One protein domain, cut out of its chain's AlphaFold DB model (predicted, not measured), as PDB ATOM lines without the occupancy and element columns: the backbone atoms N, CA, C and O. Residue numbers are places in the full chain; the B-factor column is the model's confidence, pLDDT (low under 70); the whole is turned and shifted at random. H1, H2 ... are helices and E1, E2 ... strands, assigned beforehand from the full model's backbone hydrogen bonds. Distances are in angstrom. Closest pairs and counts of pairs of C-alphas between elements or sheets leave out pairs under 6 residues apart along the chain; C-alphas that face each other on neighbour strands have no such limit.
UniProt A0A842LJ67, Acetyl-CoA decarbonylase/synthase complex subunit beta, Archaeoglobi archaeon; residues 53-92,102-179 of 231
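Overview. This is residues 53 to 92 and 102 to 179 of the 231 residues of the protein "Acetyl-CoA decarbonylase/synthase complex subunit beta" of Archaeoglobi archaeon (UniProt A0A842LJ67). A small three-stranded sheet forms the core, with H1 across one face and the short helices H2, H3, H4 and H5 in a loose ring on the side of the other face. H6 lies beside strand E3, and H7 turns a corner from H6 and runs away from the sheet. The printed part has 118 residues, with seven named helices and three named strands in the order E1 E2 H1 H2 H3 E3 H4 H5 H6 H7; the sheet is mixed, in the order E1, E2, E3, and the class is mixed, helices and strands. The whole is compact, with a radius of gyration of the C-alphas of 13.6 A and spans of 38 by 29 by 28 A.

Arrangement. Start at E1, residues 55 to 60, and E2, residues 65 to 70, an antiparallel hairpin at 156 degrees; look for N 58 and O 67, 2.8 A apart. H1, residues 83 to 90, is on the sheet at a height of 9.0 A, over E1 and across the strands at 75 degrees to E1 on the local plane; the closest C-alphas of H1 and E1 are those of Ala 87 and Leu 56, 7.4 A apart. H2, residues 104 to 108, is on the opposite face, its height 10.0 A, only just over E2, on which 3 of its C-alphas fall. H3, residues 118 to 121, only grazes the sheet. E3, residues 122 to 124, is parallel to E2 at 61 degrees, with N 123 and O 66 at 2.8 A. H4, residues 127 to 132, only grazes the sheet. H5, residues 139 to 142, is not on it, but is close to H3 without clearly touching: C-alphas 120 and 141 are the closest, 7.2 A. H6, residues 154 to 163, only grazes the sheet, the closest C-alphas to E3 being Val 123 and Leu 161, 7.4 A. H7, residues 168 to 179, grazes it with residues 168 to 171, and only just touches H6, only at the corner, with 3 pairs of C-alphas within 8 A. Every O i to N i+4 pair is within hydrogen-bond range in H4 and H6, against 3 of 4 in H1, 7 of 8 in H7 and 0 of 1 in H2, where 2 of 2 O i to N i+3 pairs are; H3 and H5 are too short for an i+4 pair.

Along the chain. Find C-alpha 55 at (-27.797, -8.203, -38.766); from there E1 runs 15.7 A, and E2 returns over 16.9 A. H1 measures 10.3 A and H6 14.3 A. H7 runs 16.9 A to C-alpha 179 at (-13.231, 17.183, -54.123).

Size, cuts and confidence. The C-alphas farthest apart are those of Asp 72 and Glu 177, 39.8 A. Residues 93 to 101 are not printed; C-alphas 92 and 102 are 14.0 A apart across this cut. The links E2 to H1 and H5 to H6 are long. Mean pLDDT of the printed part is 95.9, that of H7 82, and no printed residue is under 70.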
ATOM      1  N   PHE A  53     -26.651 -14.622 -40.747       96.31
ATOM      2  CA  PHE A  53     -26.279 -13.417 -39.983       96.31
ATOM      3  C   PHE A  53     -27.477 -12.788 -39.255       96.31
ATOM      4  O   PHE A  53     -28.575 -12.774 -39.802       96.31
ATOM      5  N   GLU A  54     -27.282 -12.285 -38.040       97.69
ATOM      6  CA  GLU A  54     -28.347 -11.670 -37.231       97.69
ATOM      7  C   GLU A  54     -28.687 -10.263 -37.730       97.69
ATOM      8  O   GLU A  54     -29.850  -9.868 -37.723       97.69
ATOM      9  N   ALA A  55     -27.675  -9.545 -38.224       98.19
ATOM     10  CA  ALA A  55     -27.797  -8.203 -38.766       98.19
ATOM     11  C   ALA A  55     -26.928  -8.001 -40.013       98.19
ATOM     12  O   ALA A  55     -26.017  -8.780 -40.307       98.19
ATOM     13  N   LEU A  56     -27.227  -6.932 -40.742       98.44
ATOM     14  CA  LEU A  56     -26.417  -6.392 -41.825       98.44
ATOM     15  C   LEU A  56     -25.906  -5.016 -41.419       98.44
ATOM     16  O   LEU A  56     -26.698  -4.171 -41.008       98.44
ATOM     17  N   ALA A  57     -24.608  -4.795 -41.585       98.50
ATOM     18  CA  ALA A  57     -24.033  -3.463 -41.663       98.50
ATOM     19  C   ALA A  57     -23.954  -3.053 -43.136       98.50
ATOM     20  O   ALA A  57     -23.514  -3.844 -43.976       98.50
ATOM     21  N   PHE A  58     -24.388  -1.837 -43.447       98.56
ATOM     22  CA  PHE A  58     -24.417  -1.308 -44.803       98.56
ATOM     23  C   PHE A  58     -23.871   0.114 -44.852       98.56
ATOM     24  O   PHE A  58     -24.185   0.936 -43.997       98.56
ATOM     25  N   TYR A  59     -23.060   0.408 -45.855       98.50
ATOM     26  CA  TYR A  59     -22.530   1.739 -46.090       98.50
ATOM     27  C   TYR A  59     -23.592   2.640 -46.733       98.50
ATOM     28  O   TYR A  59     -24.344   2.196 -47.601       98.50
ATOM     29  N   ILE A  60     -23.646   3.898 -46.297       98.25
ATOM     30  CA  ILE A  60     -24.544   4.951 -46.770       98.25
ATOM     31  C   ILE A  60     -23.677   6.088 -47.330       98.25
ATOM     32  O   ILE A  60     -23.221   6.933 -46.553       98.25
ATOM     33  N   PRO A  61     -23.422   6.106 -48.651       95.81
ATOM     34  CA  PRO A  61     -22.522   7.073 -49.274       95.81
ATOM     35  C   PRO A  61     -22.917   8.536 -49.044       95.81
ATOM     36  O   PRO A  61     -22.057   9.370 -48.789       95.81
ATOM     37  N   GLU A  62     -24.212   8.853 -49.075       95.25
ATOM     38  CA  GLU A  62     -24.744  10.223 -49.012       95.25
ATOM     39  C   GLU A  62     -24.458  10.940 -47.688       95.25
ATOM     40  O   GLU A  62     -24.550  12.166 -47.605       95.25
ATOM     41  N   VAL A  63     -24.145  10.171 -46.648       96.69
ATOM     42  CA  VAL A  63     -23.797  10.667 -45.314       96.69
ATOM     43  C   VAL A  63     -22.465  10.099 -44.836       96.69
ATOM     44  O   VAL A  63     -22.159  10.217 -43.651       96.69
ATOM     45  N   ASP A  64     -21.692   9.468 -45.730       97.00
ATOM     46  CA  ASP A  64     -20.446   8.762 -45.421       97.00
ATOM     47  C   ASP A  64     -20.601   7.921 -44.132       97.00
ATOM     48  O   ASP A  64     -19.858   8.055 -43.169       97.00
ATOM     49  N   GLY A  65     -21.667   7.126 -44.021       98.19
ATOM     50  CA  GLY A  65     -22.087   6.518 -42.752       98.19
ATOM     51  C   GLY A  65     -22.304   5.015 -42.837       98.19
ATOM     52  O   GLY A  65     -22.405   4.450 -43.916       98.19
ATOM     53  N   ILE A  66     -22.410   4.351 -41.690       98.69
ATOM     54  CA  ILE A  66     -22.776   2.934 -41.592       98.69
ATOM     55  C   ILE A  66     -24.180   2.830 -40.993       98.69
ATOM     56  O   ILE A  66     -24.443   3.313 -39.892       98.69
ATOM     57  N   GLY A  67     -25.092   2.187 -41.707       98.62
ATOM     58  CA  GLY A  67     -26.369   1.732 -41.179       98.62
ATOM     59  C   GLY A  67     -26.284   0.289 -40.686       98.62
ATOM     60  O   GLY A  67     -25.491  -0.508 -41.190       98.62
ATOM     61  N   ILE A  68     -27.108  -0.065 -39.701       98.69
ATOM     62  CA  ILE A  68     -27.262  -1.441 -39.215       98.69
ATOM     63  C   ILE A  68     -28.738  -1.816 -39.255       98.69
ATOM     64  O   ILE A  68     -29.581  -1.033 -38.835       98.69
ATOM     65  N   VAL A  69     -29.063  -3.014 -39.732       98.50
ATOM     66  CA  VAL A  69     -30.434  -3.542 -39.725       98.50
ATOM     67  C   VAL A  69     -30.441  -5.020 -39.343       98.50
ATOM     68  O   VAL A  69     -29.687  -5.810 -39.912       98.50
ATOM     69  N   ASP A  70     -31.265  -5.406 -38.369       97.81
ATOM     70  CA  ASP A  70     -31.400  -6.796 -37.929       97.81
ATOM     71  C   ASP A  70     -32.504  -7.550 -38.669       97.81
ATOM     72  O   ASP A  70     -33.408  -6.969 -39.271       97.81
ATOM     73  N   ARG A  71     -32.429  -8.880 -38.600       96.69
ATOM     74  CA  ARG A  71     -33.381  -9.784 -39.247       96.69
ATOM     75  C   ARG A  71     -34.814  -9.650 -38.713       96.69
ATOM     76  O   ARG A  71     -35.735  -9.963 -39.468       96.69
ATOM     77  N   ASP A  72     -35.020  -9.216 -37.466       96.19
ATOM     78  CA  ASP A  72     -36.369  -9.078 -36.897       96.19
ATOM     79  C   ASP A  72     -37.035  -7.745 -37.270       96.19
ATOM     80  O   ASP A  72     -38.240  -7.578 -37.054       96.19
ATOM     81  N   TYR A  73     -36.288  -6.788 -37.827       97.75
ATOM     82  CA  TYR A  73     -36.841  -5.513 -38.264       97.75
ATOM     83  C   TYR A  73     -37.691  -5.684 -39.530       97.75
ATOM     84  O   TYR A  73     -37.226  -6.126 -40.581       97.75
ATOM     85  N   THR A  74     -38.968  -5.312 -39.427       96.31
ATOM     86  CA  THR A  74     -39.967  -5.479 -40.496       96.31
ATOM     87  C   THR A  74     -40.200  -4.222 -41.332       96.31
ATOM     88  O   THR A  74     -40.930  -4.287 -42.321       96.31
ATOM     89  N   GLY A  75     -39.613  -3.089 -40.938       96.94
ATOM     90  CA  GLY A  75     -39.719  -1.827 -41.661       96.94
ATOM     91  C   GLY A  75     -38.703  -1.696 -42.796       96.94
ATOM     92  O   GLY A  75     -37.975  -2.629 -43.143       96.94
ATOM     93  N   GLU A  76     -38.642  -0.494 -43.360       98.00
ATOM     94  CA  GLU A  76     -37.646  -0.121 -44.360       98.00
ATOM     95  C   GLU A  76     -36.455   0.582 -43.702       98.00
ATOM     96  O   GLU A  76     -36.579   1.225 -42.656       98.00
ATOM     97  N   THR A  77     -35.282   0.389 -44.297       98.31
ATOM     98  CA  THR A  77     -34.080   1.184 -44.014       98.31
ATOM     99  C   THR A  77     -34.196   2.562 -44.681       98.31
ATOM    100  O   THR A  77     -35.073   2.737 -45.529       98.31
ATOM    101  N   PRO A  78     -33.284   3.517 -44.413       98.06
ATOM    102  CA  PRO A  78     -33.264   4.811 -45.107       98.06
ATOM    103  C   PRO A  78     -33.154   4.718 -46.641       98.06
ATOM    104  O   PRO A  78     -33.463   5.676 -47.342       98.06
ATOM    105  N   PHE A  79     -32.758   3.560 -47.181       97.25
ATOM    106  CA  PHE A  79     -32.777   3.272 -48.618       97.25
ATOM    107  C   PHE A  79     -34.163   2.895 -49.174       97.25
ATOM    108  O   PHE A  79     -34.277   2.574 -50.357       97.25
ATOM    109  N   GLY A  80     -35.211   2.861 -48.347       97.06
ATOM    110  CA  GLY A  80     -36.553   2.436 -48.760       97.06
ATOM    111  C   GLY A  80     -36.635   0.944 -49.095       97.06
ATOM    112  O   GLY A  80     -37.434   0.523 -49.932       97.06
ATOM    113  N   ILE A  81     -35.753   0.123 -48.511       97.06
ATOM    114  CA  ILE A  81     -35.763  -1.332 -48.697       97.06
ATOM    115  C   ILE A  81     -35.697  -2.069 -47.355       97.06
ATOM    116  O   ILE A  81     -34.990  -1.623 -46.447       97.06
ATOM    117  N   PRO A  82     -36.404  -3.208 -47.216       97.62
ATOM    118  CA  PRO A  82     -36.382  -4.010 -45.999       97.62
ATOM    119  C   PRO A  82     -35.126  -4.887 -45.913       97.62
ATOM    120  O   PRO A  82     -34.478  -5.179 -46.927       97.62
ATOM    121  N   PHE A  83     -34.857  -5.416 -44.713       97.38
ATOM    122  CA  PHE A  83     -33.766  -6.366 -44.443       97.38
ATOM    123  C   PHE A  83     -33.709  -7.513 -45.462       97.38
ATOM    124  O   PHE A  83     -32.642  -7.846 -45.968       97.38
ATOM    125  N   SER A  84     -34.856  -8.111 -45.803       96.31
ATOM    126  CA  SER A  84     -34.927  -9.277 -46.695       96.31
ATOM    127  C   SER A  84     -34.352  -9.007 -48.088       96.31
ATOM    128  O   SER A  84     -33.722  -9.888 -48.677       96.31
ATOM    129  N   ARG A  85     -34.518  -7.782 -48.600       96.44
ATOM    130  CA  ARG A  85     -33.974  -7.375 -49.898       96.44
ATOM    131  C   ARG A  85     -32.462  -7.174 -49.830       96.44
ATOM    132  O   ARG A  85     -31.764  -7.642 -50.725       96.44
ATOM    133  N   MET A  86     -31.961  -6.549 -48.763       95.88
ATOM    134  CA  MET A  86     -30.518  -6.379 -48.541       95.88
ATOM    135  C   MET A  86     -29.822  -7.724 -48.303       95.88
ATOM    136  O   MET A  86     -28.761  -7.989 -48.862       95.88
ATOM    137  N   ALA A  87     -30.452  -8.626 -47.551       95.88
ATOM    138  CA  ALA A  87     -29.929  -9.962 -47.279       95.88
ATOM    139  C   ALA A  87     -29.731 -10.785 -48.558       95.88
ATOM    140  O   ALA A  87     -28.758 -11.532 -48.659       95.88
ATOM    141  N   GLY A  88     -30.613 -10.614 -49.550       94.44
ATOM    142  CA  GLY A  88     -30.466 -11.234 -50.866       94.44
ATOM    143  C   GLY A  88     -29.255 -10.734 -51.661       94.44
ATOM    144  O   GLY A  88     -28.765 -11.467 -52.513       94.44
ATOM    145  N   GLN A  89     -28.765  -9.521 -51.381       92.69
ATOM    146  CA  GLN A  89     -27.573  -8.945 -52.015       92.69
ATOM    147  C   GLN A  89     -26.286  -9.320 -51.272       92.69
ATOM    148  O   GLN A  89     -25.277  -9.590 -51.910       92.69
ATOM    149  N   ALA A  90     -26.328  -9.352 -49.937       92.19
ATOM    150  CA  ALA A  90     -25.165  -9.641 -49.095       92.19
ATOM    151  C   ALA A  90     -24.767 -11.126 -49.093       92.19
ATOM    152  O   ALA A  90     -23.600 -11.473 -48.911       92.19
ATOM    153  N   GLY A  91     -25.762 -12.014 -49.188       89.62
ATOM    154  CA  GLY A  91     -25.579 -13.451 -49.026       89.62
ATOM    155  C   GLY A  91     -24.908 -14.143 -50.214       89.62
ATOM    156  O   GLY A  91     -24.630 -13.553 -51.252       89.62
ATOM    157  N   GLY A  92     -24.695 -15.451 -50.076       90.56
ATOM    158  CA  GLY A  92     -24.200 -16.297 -51.172       90.56
ATOM    159  C   GLY A  92     -22.685 -16.494 -51.220       90.56
ATOM    160  O   GLY A  92     -22.183 -17.065 -52.184       90.56
ATOM    161  N   MET A 102     -23.313  -9.804 -40.117       97.69
ATOM    162  CA  MET A 102     -22.668  -9.880 -38.810       97.69
ATOM    163  C   MET A 102     -23.610 -10.404 -37.721       97.69
ATOM    164  O   MET A 102     -24.831 -10.457 -37.886       97.69
ATOM    165  N   ALA A 103     -23.016 -10.813 -36.603       97.62
ATOM    166  CA  ALA A 103     -23.731 -10.977 -35.342       97.62
ATOM    167  C   ALA A 103     -23.937  -9.603 -34.688       97.62
ATOM    168  O   ALA A 103     -23.072  -8.734 -34.827       97.62
ATOM    169  N   ILE A 104     -25.030  -9.414 -33.946       97.75
ATOM    170  CA  ILE A 104     -25.305  -8.145 -33.240       97.75
ATOM    171  C   ILE A 104     -24.196  -7.860 -32.218       97.75
ATOM    172  O   ILE A 104     -23.707  -6.736 -32.109       97.75
ATOM    173  N   GLU A 105     -23.704  -8.908 -31.557       97.50
ATOM    174  CA  GLU A 105     -22.643  -8.818 -30.551       97.50
ATOM    175  C   GLU A 105     -21.319  -8.257 -31.094       97.50
ATOM    176  O   GLU A 105     -20.501  -7.737 -30.335       97.50
ATOM    177  N   TYR A 106     -21.099  -8.284 -32.415       98.06
ATOM    178  CA  TYR A 106     -19.901  -7.685 -33.004       98.06
ATOM    179  C   TYR A 106     -19.808  -6.174 -32.735       98.06
ATOM    180  O   TYR A 106     -18.696  -5.666 -32.635       98.06
ATOM    181  N   ILE A 107     -20.935  -5.478 -32.526       98.06
ATOM    182  CA  ILE A 107     -20.974  -4.043 -32.180       98.06
ATOM    183  C   ILE A 107     -20.201  -3.754 -30.884       98.06
ATOM    184  O   ILE A 107     -19.556  -2.715 -30.769       98.06
ATOM    185  N   ARG A 108     -20.196  -4.695 -29.927       97.81
ATOM    186  CA  ARG A 108     -19.469  -4.578 -28.648       97.81
ATOM    187  C   ARG A 108     -17.965  -4.786 -28.772       97.81
ATOM    188  O   ARG A 108     -17.219  -4.564 -27.819       97.81
ATOM    189  N   SER A 109     -17.495  -5.250 -29.925       97.69
ATOM    190  CA  SER A 109     -16.082  -5.525 -30.124       97.69
ATOM    191  C   SER A 109     -15.275  -4.225 -30.196       97.69
ATOM    192  O   SER A 109     -15.609  -3.345 -30.988       97.69
ATOM    193  N   PRO A 110     -14.111  -4.131 -29.527       96.19
ATOM    194  CA  PRO A 110     -13.172  -3.029 -29.750       96.19
ATOM    195  C   PRO A 110     -12.570  -3.039 -31.168       96.19
ATOM    196  O   PRO A 110     -11.817  -2.137 -31.526       96.19
ATOM    197  N   LYS A 111     -12.841  -4.083 -31.963       97.12
ATOM    198  CA  LYS A 111     -12.446  -4.203 -33.369       97.12
ATOM    199  C   LYS A 111     -13.605  -3.992 -34.345       97.12
ATOM    200  O   LYS A 111     -13.386  -4.161 -35.540       97.12
ATOM    201  N   PHE A 112     -14.800  -3.639 -33.862       98.12
ATOM    202  CA  PHE A 112     -15.956  -3.348 -34.707       98.12
ATOM    203  C   PHE A 112     -15.586  -2.303 -35.759       98.12
ATOM    204  O   PHE A 112     -15.325  -1.159 -35.395       98.12
ATOM    205  N   PHE A 113     -15.489  -2.734 -37.023       97.81
ATOM    206  CA  PHE A 113     -15.070  -1.940 -38.187       97.81
ATOM    207  C   PHE A 113     -13.981  -0.898 -37.884       97.81
ATOM    208  O   PHE A 113     -14.072   0.253 -38.305       97.81
ATOM    209  N   ILE A 114     -12.961  -1.274 -37.098       97.44
ATOM    210  CA  ILE A 114     -11.971  -0.309 -36.590       97.44
ATOM    211  C   ILE A 114     -11.196   0.378 -37.721       97.44
ATOM    212  O   ILE A 114     -10.809   1.533 -37.566       97.44
ATOM    213  N   ALA A 115     -11.014  -0.303 -38.856       97.12
ATOM    214  CA  ALA A 115     -10.379   0.268 -40.040       97.12
ATOM    215  C   ALA A 115     -11.229   1.369 -40.694       97.12
ATOM    216  O   ALA A 115     -10.685   2.265 -41.328       97.12
ATOM    217  N   ASP A 116     -12.547   1.324 -40.493       97.44
ATOM    218  CA  ASP A 116     -13.509   2.203 -41.161       97.44
ATOM    219  C   ASP A 116     -13.977   3.351 -40.262       97.44
ATOM    220  O   ASP A 116     -14.832   4.126 -40.679       97.44
ATOM    221  N   GLY A 117     -13.455   3.445 -39.030       96.19
ATOM    222  CA  GLY A 117     -13.843   4.417 -37.994       96.19
ATOM    223  C   GLY A 117     -14.769   3.856 -36.898       96.19
ATOM    224  O   GLY A 117     -15.143   4.572 -35.965       96.19
ATOM    225  N   GLY A 118     -15.108   2.568 -36.976       97.44
ATOM    226  CA  GLY A 118     -15.836   1.809 -35.963       97.44
ATOM    227  C   GLY A 118     -17.202   2.378 -35.591       97.44
ATOM    228  O   GLY A 118     -17.929   2.896 -36.434       97.44
ATOM    229  N   ILE A 119     -17.583   2.278 -34.314       97.94
ATOM    230  CA  ILE A 119     -18.945   2.634 -33.878       97.94
ATOM    231  C   ILE A 119     -19.291   4.108 -34.127       97.94
ATOM    232  O   ILE A 119     -20.452   4.433 -34.346       97.94
ATOM    233  N   ARG A 120     -18.285   4.994 -34.180       97.56
ATOM    234  CA  ARG A 120     -18.466   6.429 -34.461       97.56
ATOM    235  C   ARG A 120     -18.937   6.720 -35.888       97.56
ATOM    236  O   ARG A 120     -19.330   7.847 -36.170       97.56
ATOM    237  N   ARG A 121     -18.902   5.723 -36.770       97.81
ATOM    238  CA  ARG A 121     -19.413   5.802 -38.144       97.81
ATOM    239  C   ARG A 121     -20.837   5.304 -38.272       97.81
ATOM    240  O   ARG A 121     -21.419   5.444 -39.340       97.81
ATOM    241  N   VAL A 122     -21.404   4.721 -37.217       98.62
ATOM    242  CA  VAL A 122     -22.766   4.202 -37.264       98.62
ATOM    243  C   VAL A 122     -23.751   5.352 -37.139       98.62
ATOM    244  O   VAL A 122     -23.814   5.998 -36.102       98.62
ATOM    245  N   VAL A 123     -24.522   5.593 -38.193       98.75
ATOM    246  CA  VAL A 123     -25.430   6.743 -38.301       98.75
ATOM    247  C   VAL A 123     -26.896   6.365 -38.128       98.75
ATOM    248  O   VAL A 123     -27.708   7.225 -37.796       98.75
ATOM    249  N   TRP A 124     -27.247   5.094 -38.340       98.81
ATOM    250  CA  TRP A 124     -28.630   4.629 -38.281       98.81
ATOM    251  C   TRP A 124     -28.725   3.173 -37.817       98.81
ATOM    252  O   TRP A 124     -27.975   2.319 -38.295       98.81
ATOM    253  N   MET A 125     -29.663   2.871 -36.919       98.62
ATOM    254  CA  MET A 125     -30.059   1.497 -36.589       98.62
ATOM    255  C   MET A 125     -31.470   1.451 -35.978       98.62
ATOM    256  O   MET A 125     -31.871   2.423 -35.333       98.62
ATOM    257  N   PRO A 126     -32.214   0.334 -36.085       98.56
ATOM    258  CA  PRO A 126     -33.495   0.182 -35.409       98.56
ATOM    259  C   PRO A 126     -33.395   0.428 -33.899       98.56
ATOM    260  O   PRO A 126     -32.469  -0.052 -33.236       98.56
ATOM    261  N   SER A 127     -34.386   1.114 -33.329       98.25
ATOM    262  CA  SER A 127     -34.400   1.503 -31.914       98.25
ATOM    263  C   SER A 127     -34.311   0.303 -30.963       98.25
ATOM    264  O   SER A 127     -33.697   0.408 -29.905       98.25
ATOM    265  N   LYS A 128     -34.843  -0.860 -31.365       97.69
ATOM    266  CA  LYS A 128     -34.711  -2.128 -30.628       97.69
ATOM    267  C   LYS A 128     -33.241  -2.536 -30.457       97.69
ATOM    268  O   LYS A 128     -32.825  -2.765 -29.327       97.69
ATOM    269  N   ILE A 129     -32.466  -2.587 -31.548       97.06
ATOM    270  CA  ILE A 129     -31.033  -2.929 -31.486       97.06
ATOM    271  C   ILE A 129     -30.287  -1.855 -30.702       97.06
ATOM    272  O   ILE A 129     -29.456  -2.181 -29.863       97.06
ATOM    273  N   LYS A 130     -30.594  -0.578 -30.955       98.25
ATOM    274  CA  LYS A 130     -29.935   0.549 -30.289       98.25
ATOM    275  C   LYS A 130     -30.020   0.448 -28.767       98.25
ATOM    276  O   LYS A 130     -29.012   0.633 -28.091       98.25
ATOM    277  N   GLU A 131     -31.198   0.116 -28.237       98.19
ATOM    278  CA  GLU A 131     -31.378  -0.127 -26.802       98.19
ATOM    279  C   GLU A 131     -30.701  -1.430 -26.347       98.19
ATOM    280  O   GLU A 131     -30.122  -1.466 -25.263       98.19
ATOM    281  N   GLU A 132     -30.727  -2.488 -27.166       97.31
ATOM    282  CA  GLU A 132     -30.068  -3.764 -26.858       97.31
ATOM    283  C   GLU A 132     -28.550  -3.616 -26.699       97.31
ATOM    284  O   GLU A 132     -27.987  -4.242 -25.807       97.31
ATOM    285  N   VAL A 133     -27.895  -2.794 -27.527       97.50
ATOM    286  CA  VAL A 133     -26.434  -2.563 -27.524       97.50
ATOM    287  C   VAL A 133     -26.018  -1.247 -26.877       97.50
ATOM    288  O   VAL A 133     -24.903  -0.769 -27.081       97.50
ATOM    289  N   LYS A 134     -26.900  -0.652 -26.076       98.00
ATOM    290  CA  LYS A 134     -26.688   0.652 -25.438       98.00
ATOM    291  C   LYS A 134     -25.401   0.742 -24.623       98.00
ATOM    292  O   LYS A 134     -24.754   1.780 -24.629       98.00
ATOM    293  N   ASP A 135     -25.017  -0.339 -23.952       97.19
ATOM    294  CA  ASP A 135     -23.779  -0.448 -23.172       97.19
ATOM    295  C   ASP A 135     -22.504  -0.360 -24.029       97.19
ATOM    296  O   ASP A 135     -21.441  -0.006 -23.522       97.19
ATOM    297  N   ALA A 136     -22.612  -0.659 -25.324       96.62
ATOM    298  CA  ALA A 136     -21.525  -0.587 -26.294       96.62
ATOM    299  C   ALA A 136     -21.338   0.818 -26.883       96.62
ATOM    300  O   ALA A 136     -20.265   1.141 -27.396       96.62
ATOM    301  N   ILE A 137     -22.399   1.629 -26.873       97.94
ATOM    302  CA  ILE A 137     -22.434   2.930 -27.535       97.94
ATOM    303  C   ILE A 137     -21.905   3.993 -26.561       97.94
ATOM    304  O   ILE A 137     -22.457   4.142 -25.471       97.94
ATOM    305  N   PRO A 138     -20.870   4.770 -26.935       97.31
ATOM    306  CA  PRO A 138     -20.403   5.885 -26.119       97.31
ATOM    307  C   PRO A 138     -21.531   6.870 -25.781       97.31
ATOM    308  O   PRO A 138     -22.355   7.196 -26.639       97.31
ATOM    309  N   GLU A 139     -21.548   7.383 -24.549       96.75
ATOM    310  CA  GLU A 139     -22.590   8.311 -24.081       96.75
ATOM    311  C   GLU A 139     -22.700   9.562 -24.970       96.75
ATOM    312  O   GLU A 139     -23.801  10.028 -25.247       96.75
ATOM    313  N   ASP A 140     -21.571  10.064 -25.490       97.38
ATOM    314  CA  ASP A 140     -21.516  11.221 -26.395       97.38
ATOM    315  C   ASP A 140     -22.088  10.948 -27.797       97.38
ATOM    316  O   ASP A 140     -22.310  11.885 -28.569       97.38
ATOM    317  N   LEU A 141     -22.303   9.673 -28.133       98.25
ATOM    318  CA  LEU A 141     -22.742   9.216 -29.446       98.25
ATOM    319  C   LEU A 141     -24.196   8.737 -29.452       98.25
ATOM    320  O   LEU A 141     -24.857   8.869 -30.479       98.25
ATOM    321  N   TYR A 142     -24.710   8.211 -28.335       98.25
ATOM    322  CA  TYR A 142     -26.011   7.535 -28.288       98.25
ATOM    323  C   TYR A 142     -27.145   8.350 -28.918       98.25
ATOM    324  O   TYR A 142     -27.814   7.878 -29.836       98.25
ATOM    325  N   ASP A 143     -27.324   9.601 -28.502       98.00
ATOM    326  CA  ASP A 143     -28.404  10.468 -28.996       98.00
ATOM    327  C   ASP A 143     -28.171  11.015 -30.416       98.00
ATOM    328  O   ASP A 143     -29.024  11.716 -30.960       98.00
ATOM    329  N   LYS A 144     -27.026  10.694 -31.028       98.62
ATOM    330  CA  LYS A 144     -26.637  11.146 -32.370       98.62
ATOM    331  C   LYS A 144     -26.840  10.086 -33.452       98.62
ATOM    332  O   LYS A 144     -26.785  10.424 -34.628       98.62
ATOM    333  N   ILE A 145     -27.082   8.830 -33.076       98.69
ATOM    334  CA  ILE A 145     -27.413   7.750 -34.014       98.69
ATOM    335  C   ILE A 145     -28.922   7.776 -34.274       98.69
ATOM    336  O   ILE A 145     -29.705   7.650 -33.329       98.69
ATOM    337  N   ALA A 146     -29.338   7.916 -35.528       98.75
ATOM    338  CA  ALA A 146     -30.747   7.919 -35.902       98.75
ATOM    339  C   ALA A 146     -31.384   6.528 -35.750       98.75
ATOM    340  O   ALA A 146     -30.715   5.494 -35.824       98.75
ATOM    341  N   THR A 147     -32.700   6.510 -35.575       98.75
ATOM    342  CA  THR A 147     -33.522   5.296 -35.620       98.75
ATOM    343  C   THR A 147     -34.617   5.418 -36.673       98.75
ATOM    344  O   THR A 147     -34.798   6.476 -37.278       98.75
ATOM    345  N   GLU A 148     -35.414   4.365 -36.847       98.12
ATOM    346  CA  GLU A 148     -36.607   4.370 -37.702       98.12
ATOM    347  C   GLU A 148     -37.646   5.439 -37.317       98.12
ATOM    348  O   GLU A 148     -38.554   5.728 -38.090       98.12
ATOM    349  N   LYS A 149     -37.540   6.014 -36.112       97.69
ATOM    350  CA  LYS A 149     -38.422   7.082 -35.618       97.69
ATOM    351  C   LYS A 149     -37.911   8.480 -35.959       97.69
ATOM    352  O   LYS A 149     -38.699   9.420 -35.949       97.69
ATOM    353  N   ASP A 150     -36.612   8.605 -36.216       97.88
ATOM    354  CA  ASP A 150     -35.934   9.879 -36.447       97.88
ATOM    355  C   ASP A 150     -35.743  10.149 -37.943       97.88
ATOM    356  O   ASP A 150     -35.919  11.277 -38.397       97.88
ATOM    357  N   ALA A 151     -35.406   9.102 -38.703       96.94
ATOM    358  CA  ALA A 151     -35.140   9.178 -40.131       96.94
ATOM    359  C   ALA A 151     -35.639   7.920 -40.852       96.94
ATOM    360  O   ALA A 151     -35.234   6.797 -40.529       96.94
ATOM    361  N   VAL A 152     -36.509   8.130 -41.842       96.50
ATOM    362  CA  VAL A 152     -37.101   7.070 -42.680       96.50
ATOM    363  C   VAL A 152     -36.519   7.044 -44.094       96.50
ATOM    364  O   VAL A 152     -36.726   6.085 -44.828       96.50
ATOM    365  N   ASP A 153     -35.773   8.082 -44.463       98.19
ATOM    366  CA  ASP A 153     -35.135   8.256 -45.763       98.19
ATOM    367  C   ASP A 153     -33.773   8.954 -45.604       98.19
ATOM    368  O   ASP A 153     -33.394   9.397 -44.515       98.19
ATOM    369  N   LEU A 154     -33.006   9.030 -46.690       98.06
ATOM    370  CA  LEU A 154     -31.667   9.627 -46.686       98.06
ATOM    371  C   LEU A 154     -31.671  11.135 -46.394       98.06
ATOM    372  O   LEU A 154     -30.735  11.636 -45.771       98.06
ATOM    373  N   GLU A 155     -32.711  11.858 -46.814       97.88
ATOM    374  CA  GLU A 155     -32.817  13.305 -46.604       97.88
ATOM    375  C   GLU A 155     -33.029  13.625 -45.117       97.88
ATOM    376  O   GLU A 155     -32.283  14.409 -44.524       97.88
ATOM    377  N   SER A 156     -34.001  12.959 -44.489       98.25
ATOM    378  CA  SER A 156     -34.257  13.051 -43.051       98.25
ATOM    379  C   SER A 156     -33.068  12.563 -42.225       98.25
ATOM    380  O   SER A 156     -32.751  13.179 -41.206       98.25
ATOM    381  N   LEU A 157     -32.357  11.524 -42.684       98.56
ATOM    382  CA  LEU A 157     -31.135  11.047 -42.037       98.56
ATOM    383  C   LEU A 157     -30.043  12.116 -42.051       98.56
ATOM    384  O   LEU A 157     -29.521  12.451 -40.990       98.56
ATOM    385  N   LYS A 158     -29.720  12.682 -43.221       98.19
ATOM    386  CA  LYS A 158     -28.690  13.722 -43.343       98.19
ATOM    387  C   LYS A 158     -28.985  14.900 -42.413       98.19
ATOM    388  O   LYS A 158     -28.129  15.281 -41.616       98.19
ATOM    389  N   LYS A 159     -30.225  15.395 -42.438       98.25
ATOM    390  CA  LYS A 159     -30.673  16.496 -41.579       98.25
ATOM    391  C   LYS A 159     -30.549  16.171 -40.086       98.25
ATOM    392  O   LYS A 159     -30.058  16.994 -39.319       98.25
ATOM    393  N   PHE A 160     -30.960  14.973 -39.662       98.56
ATOM    394  CA  PHE A 160     -30.833  14.555 -38.264       98.56
ATOM    395  C   PHE A 160     -29.369  14.546 -37.802       98.56
ATOM    396  O   PHE A 160     -29.065  15.012 -36.703       98.56
ATOM    397  N   LEU A 161     -28.458  14.034 -38.634       98.50
ATOM    398  CA  LEU A 161     -27.034  13.949 -38.302       98.50
ATOM    399  C   LEU A 161     -26.399  15.337 -38.141       98.50
ATOM    400  O   LEU A 161     -25.628  15.535 -37.199       98.50
ATOM    401  N   GLU A 162     -26.762  16.296 -38.999       97.56
ATOM    402  CA  GLU A 162     -26.352  17.704 -38.885       97.56
ATOM    403  C   GLU A 162     -26.881  18.338 -37.593       97.56
ATOM    404  O   GLU A 162     -26.108  18.870 -36.796       97.56
ATOM    405  N   GLU A 163     -28.189  18.229 -37.337       97.94
ATOM    406  CA  GLU A 163     -28.842  18.829 -36.165       97.94
ATOM    407  C   GLU A 163     -28.318  18.261 -34.838       97.94
ATOM    408  O   GLU A 163     -28.213  18.981 -33.840       97.94
ATOM    409  N   ARG A 164     -27.973  16.969 -34.808       97.69
ATOM    410  CA  ARG A 164     -27.417  16.294 -33.624       97.69
ATOM    411  C   ARG A 164     -25.897  16.397 -33.514       97.69
ATOM    412  O   ARG A 164     -25.339  15.951 -32.506       97.69
ATOM    413  N   GLY A 165     -25.221  16.973 -34.510       97.06
ATOM    414  CA  GLY A 165     -23.764  17.082 -34.546       97.06
ATOM    415  C   GLY A 165     -23.086  15.712 -34.462       97.06
ATOM    416  O   GLY A 165     -22.237  15.485 -33.586       97.06
ATOM    417  N   HIS A 166     -23.525  14.771 -35.303       98.31
ATOM    418  CA  HIS A 166     -22.916  13.446 -35.404       98.31
ATOM    419  C   HIS A 166     -21.452  13.565 -35.875       98.31
ATOM    420  O   HIS A 166     -21.187  14.350 -36.782       98.31
ATOM    421  N   PRO A 167     -20.490  12.789 -35.328       97.12
ATOM    422  CA  PRO A 167     -19.072  12.896 -35.707       97.12
ATOM    423  C   PRO A 167     -18.785  12.752 -37.208       97.12
ATOM    424  O   PRO A 167     -17.790  13.270 -37.696       97.12
ATOM    425  N   VAL A 168     -19.661  12.061 -37.940       96.81
ATOM    426  CA  VAL A 168     -19.550  11.893 -39.397       96.81
ATOM    427  C   VAL A 168     -19.652  13.211 -40.169       96.81
ATOM    428  O   VAL A 168     -19.072  13.320 -41.238       96.81
ATOM    429  N   VAL A 169     -20.337  14.220 -39.621       95.75
ATOM    430  CA  VAL A 169     -20.541  15.517 -40.286       95.75
ATOM    431  C   VAL A 169     -19.212  16.240 -40.510       95.75
ATOM    432  O   VAL A 169     -19.048  16.936 -41.506       95.75
ATOM    433  N   GLU A 170     -18.230  16.040 -39.627       92.44
ATOM    434  CA  GLU A 170     -16.888  16.607 -39.813       92.44
ATOM    435  C   GLU A 170     -16.178  16.015 -41.036       92.44
ATOM    436  O   GLU A 170     -15.440  16.718 -41.714       92.44
ATOM    437  N   ARG A 171     -16.473  14.757 -41.382       89.12
ATOM    438  CA  ARG A 171     -15.878  14.076 -42.539       89.12
ATOM    439  C   ARG A 171     -16.436  14.565 -43.867       89.12
ATOM    440  O   ARG A 171     -15.770  14.453 -44.886       89.12
ATOM    441  N   TRP A 172     -17.654  15.105 -43.873       90.62
ATOM    442  CA  TRP A 172     -18.221  15.685 -45.089       90.62
ATOM    443  C   TRP A 172     -17.456  16.934 -45.507       90.62
ATOM    444  O   TRP A 172     -17.258  17.135 -46.694       90.62
ATOM    445  N   LYS A 173     -16.975  17.721 -44.536       79.62
ATOM    446  CA  LYS A 173     -16.144  18.902 -44.802       79.62
ATOM    447  C   LYS A 173     -14.815  18.503 -45.433       79.62
ATOM    448  O   LYS A 173     -14.431  19.080 -46.435       79.62
ATOM    449  N   GLU A 174     -14.165  17.478 -44.881       77.50
ATOM    450  CA  GLU A 174     -12.926  16.919 -45.442       77.50
ATOM    451  C   GLU A 174     -13.148  16.416 -46.879       77.50
ATOM    452  O   GLU A 174     -12.342  16.685 -47.758       77.50
ATOM    453  N   MET A 175     -14.275  15.745 -47.138       75.88
ATOM    454  CA  MET A 175     -14.608  15.240 -48.472       75.88
ATOM    455  C   MET A 175     -14.936  16.364 -49.469       75.88
ATOM    456  O   MET A 175     -14.573  16.262 -50.634       75.88
ATOM    457  N   GLU A 176     -15.615  17.427 -49.037       74.94
ATOM    458  CA  GLU A 176     -15.858  18.615 -49.868       74.94
ATOM    459  C   GLU A 176     -14.539  19.331 -50.205       74.94
ATOM    460  O   GLU A 176     -14.327  19.682 -51.363       74.94
ATOM    461  N   GLU A 177     -13.622  19.463 -49.241       70.50
ATOM    462  CA  GLU A 177     -12.284  20.033 -49.461       70.50
ATOM    463  C   GLU A 177     -11.435  19.174 -50.420       70.50
ATOM    464  O   GLU A 177     -10.815  19.717 -51.332       70.50
ATOM    465  N   GLU A 178     -11.441  17.842 -50.282       70.06
ATOM    466  CA  GLU A 178     -10.724  16.931 -51.193       70.06
ATOM    467  C   GLU A 178     -11.277  16.983 -52.627       70.06
ATOM    468  O   GLU A 178     -10.500  16.999 -53.582       70.06
ATOM    469  N   VAL A 179     -12.603  17.054 -52.796       73.38
ATOM    470  CA  VAL A 179     -13.231  17.183 -54.123       73.38
ATOM    471  C   VAL A 179     -12.890  18.532 -54.756       73.38
ATOM    472  O   VAL A 179     -12.561  18.572 -55.940       73.38
TER     473      VAL A 179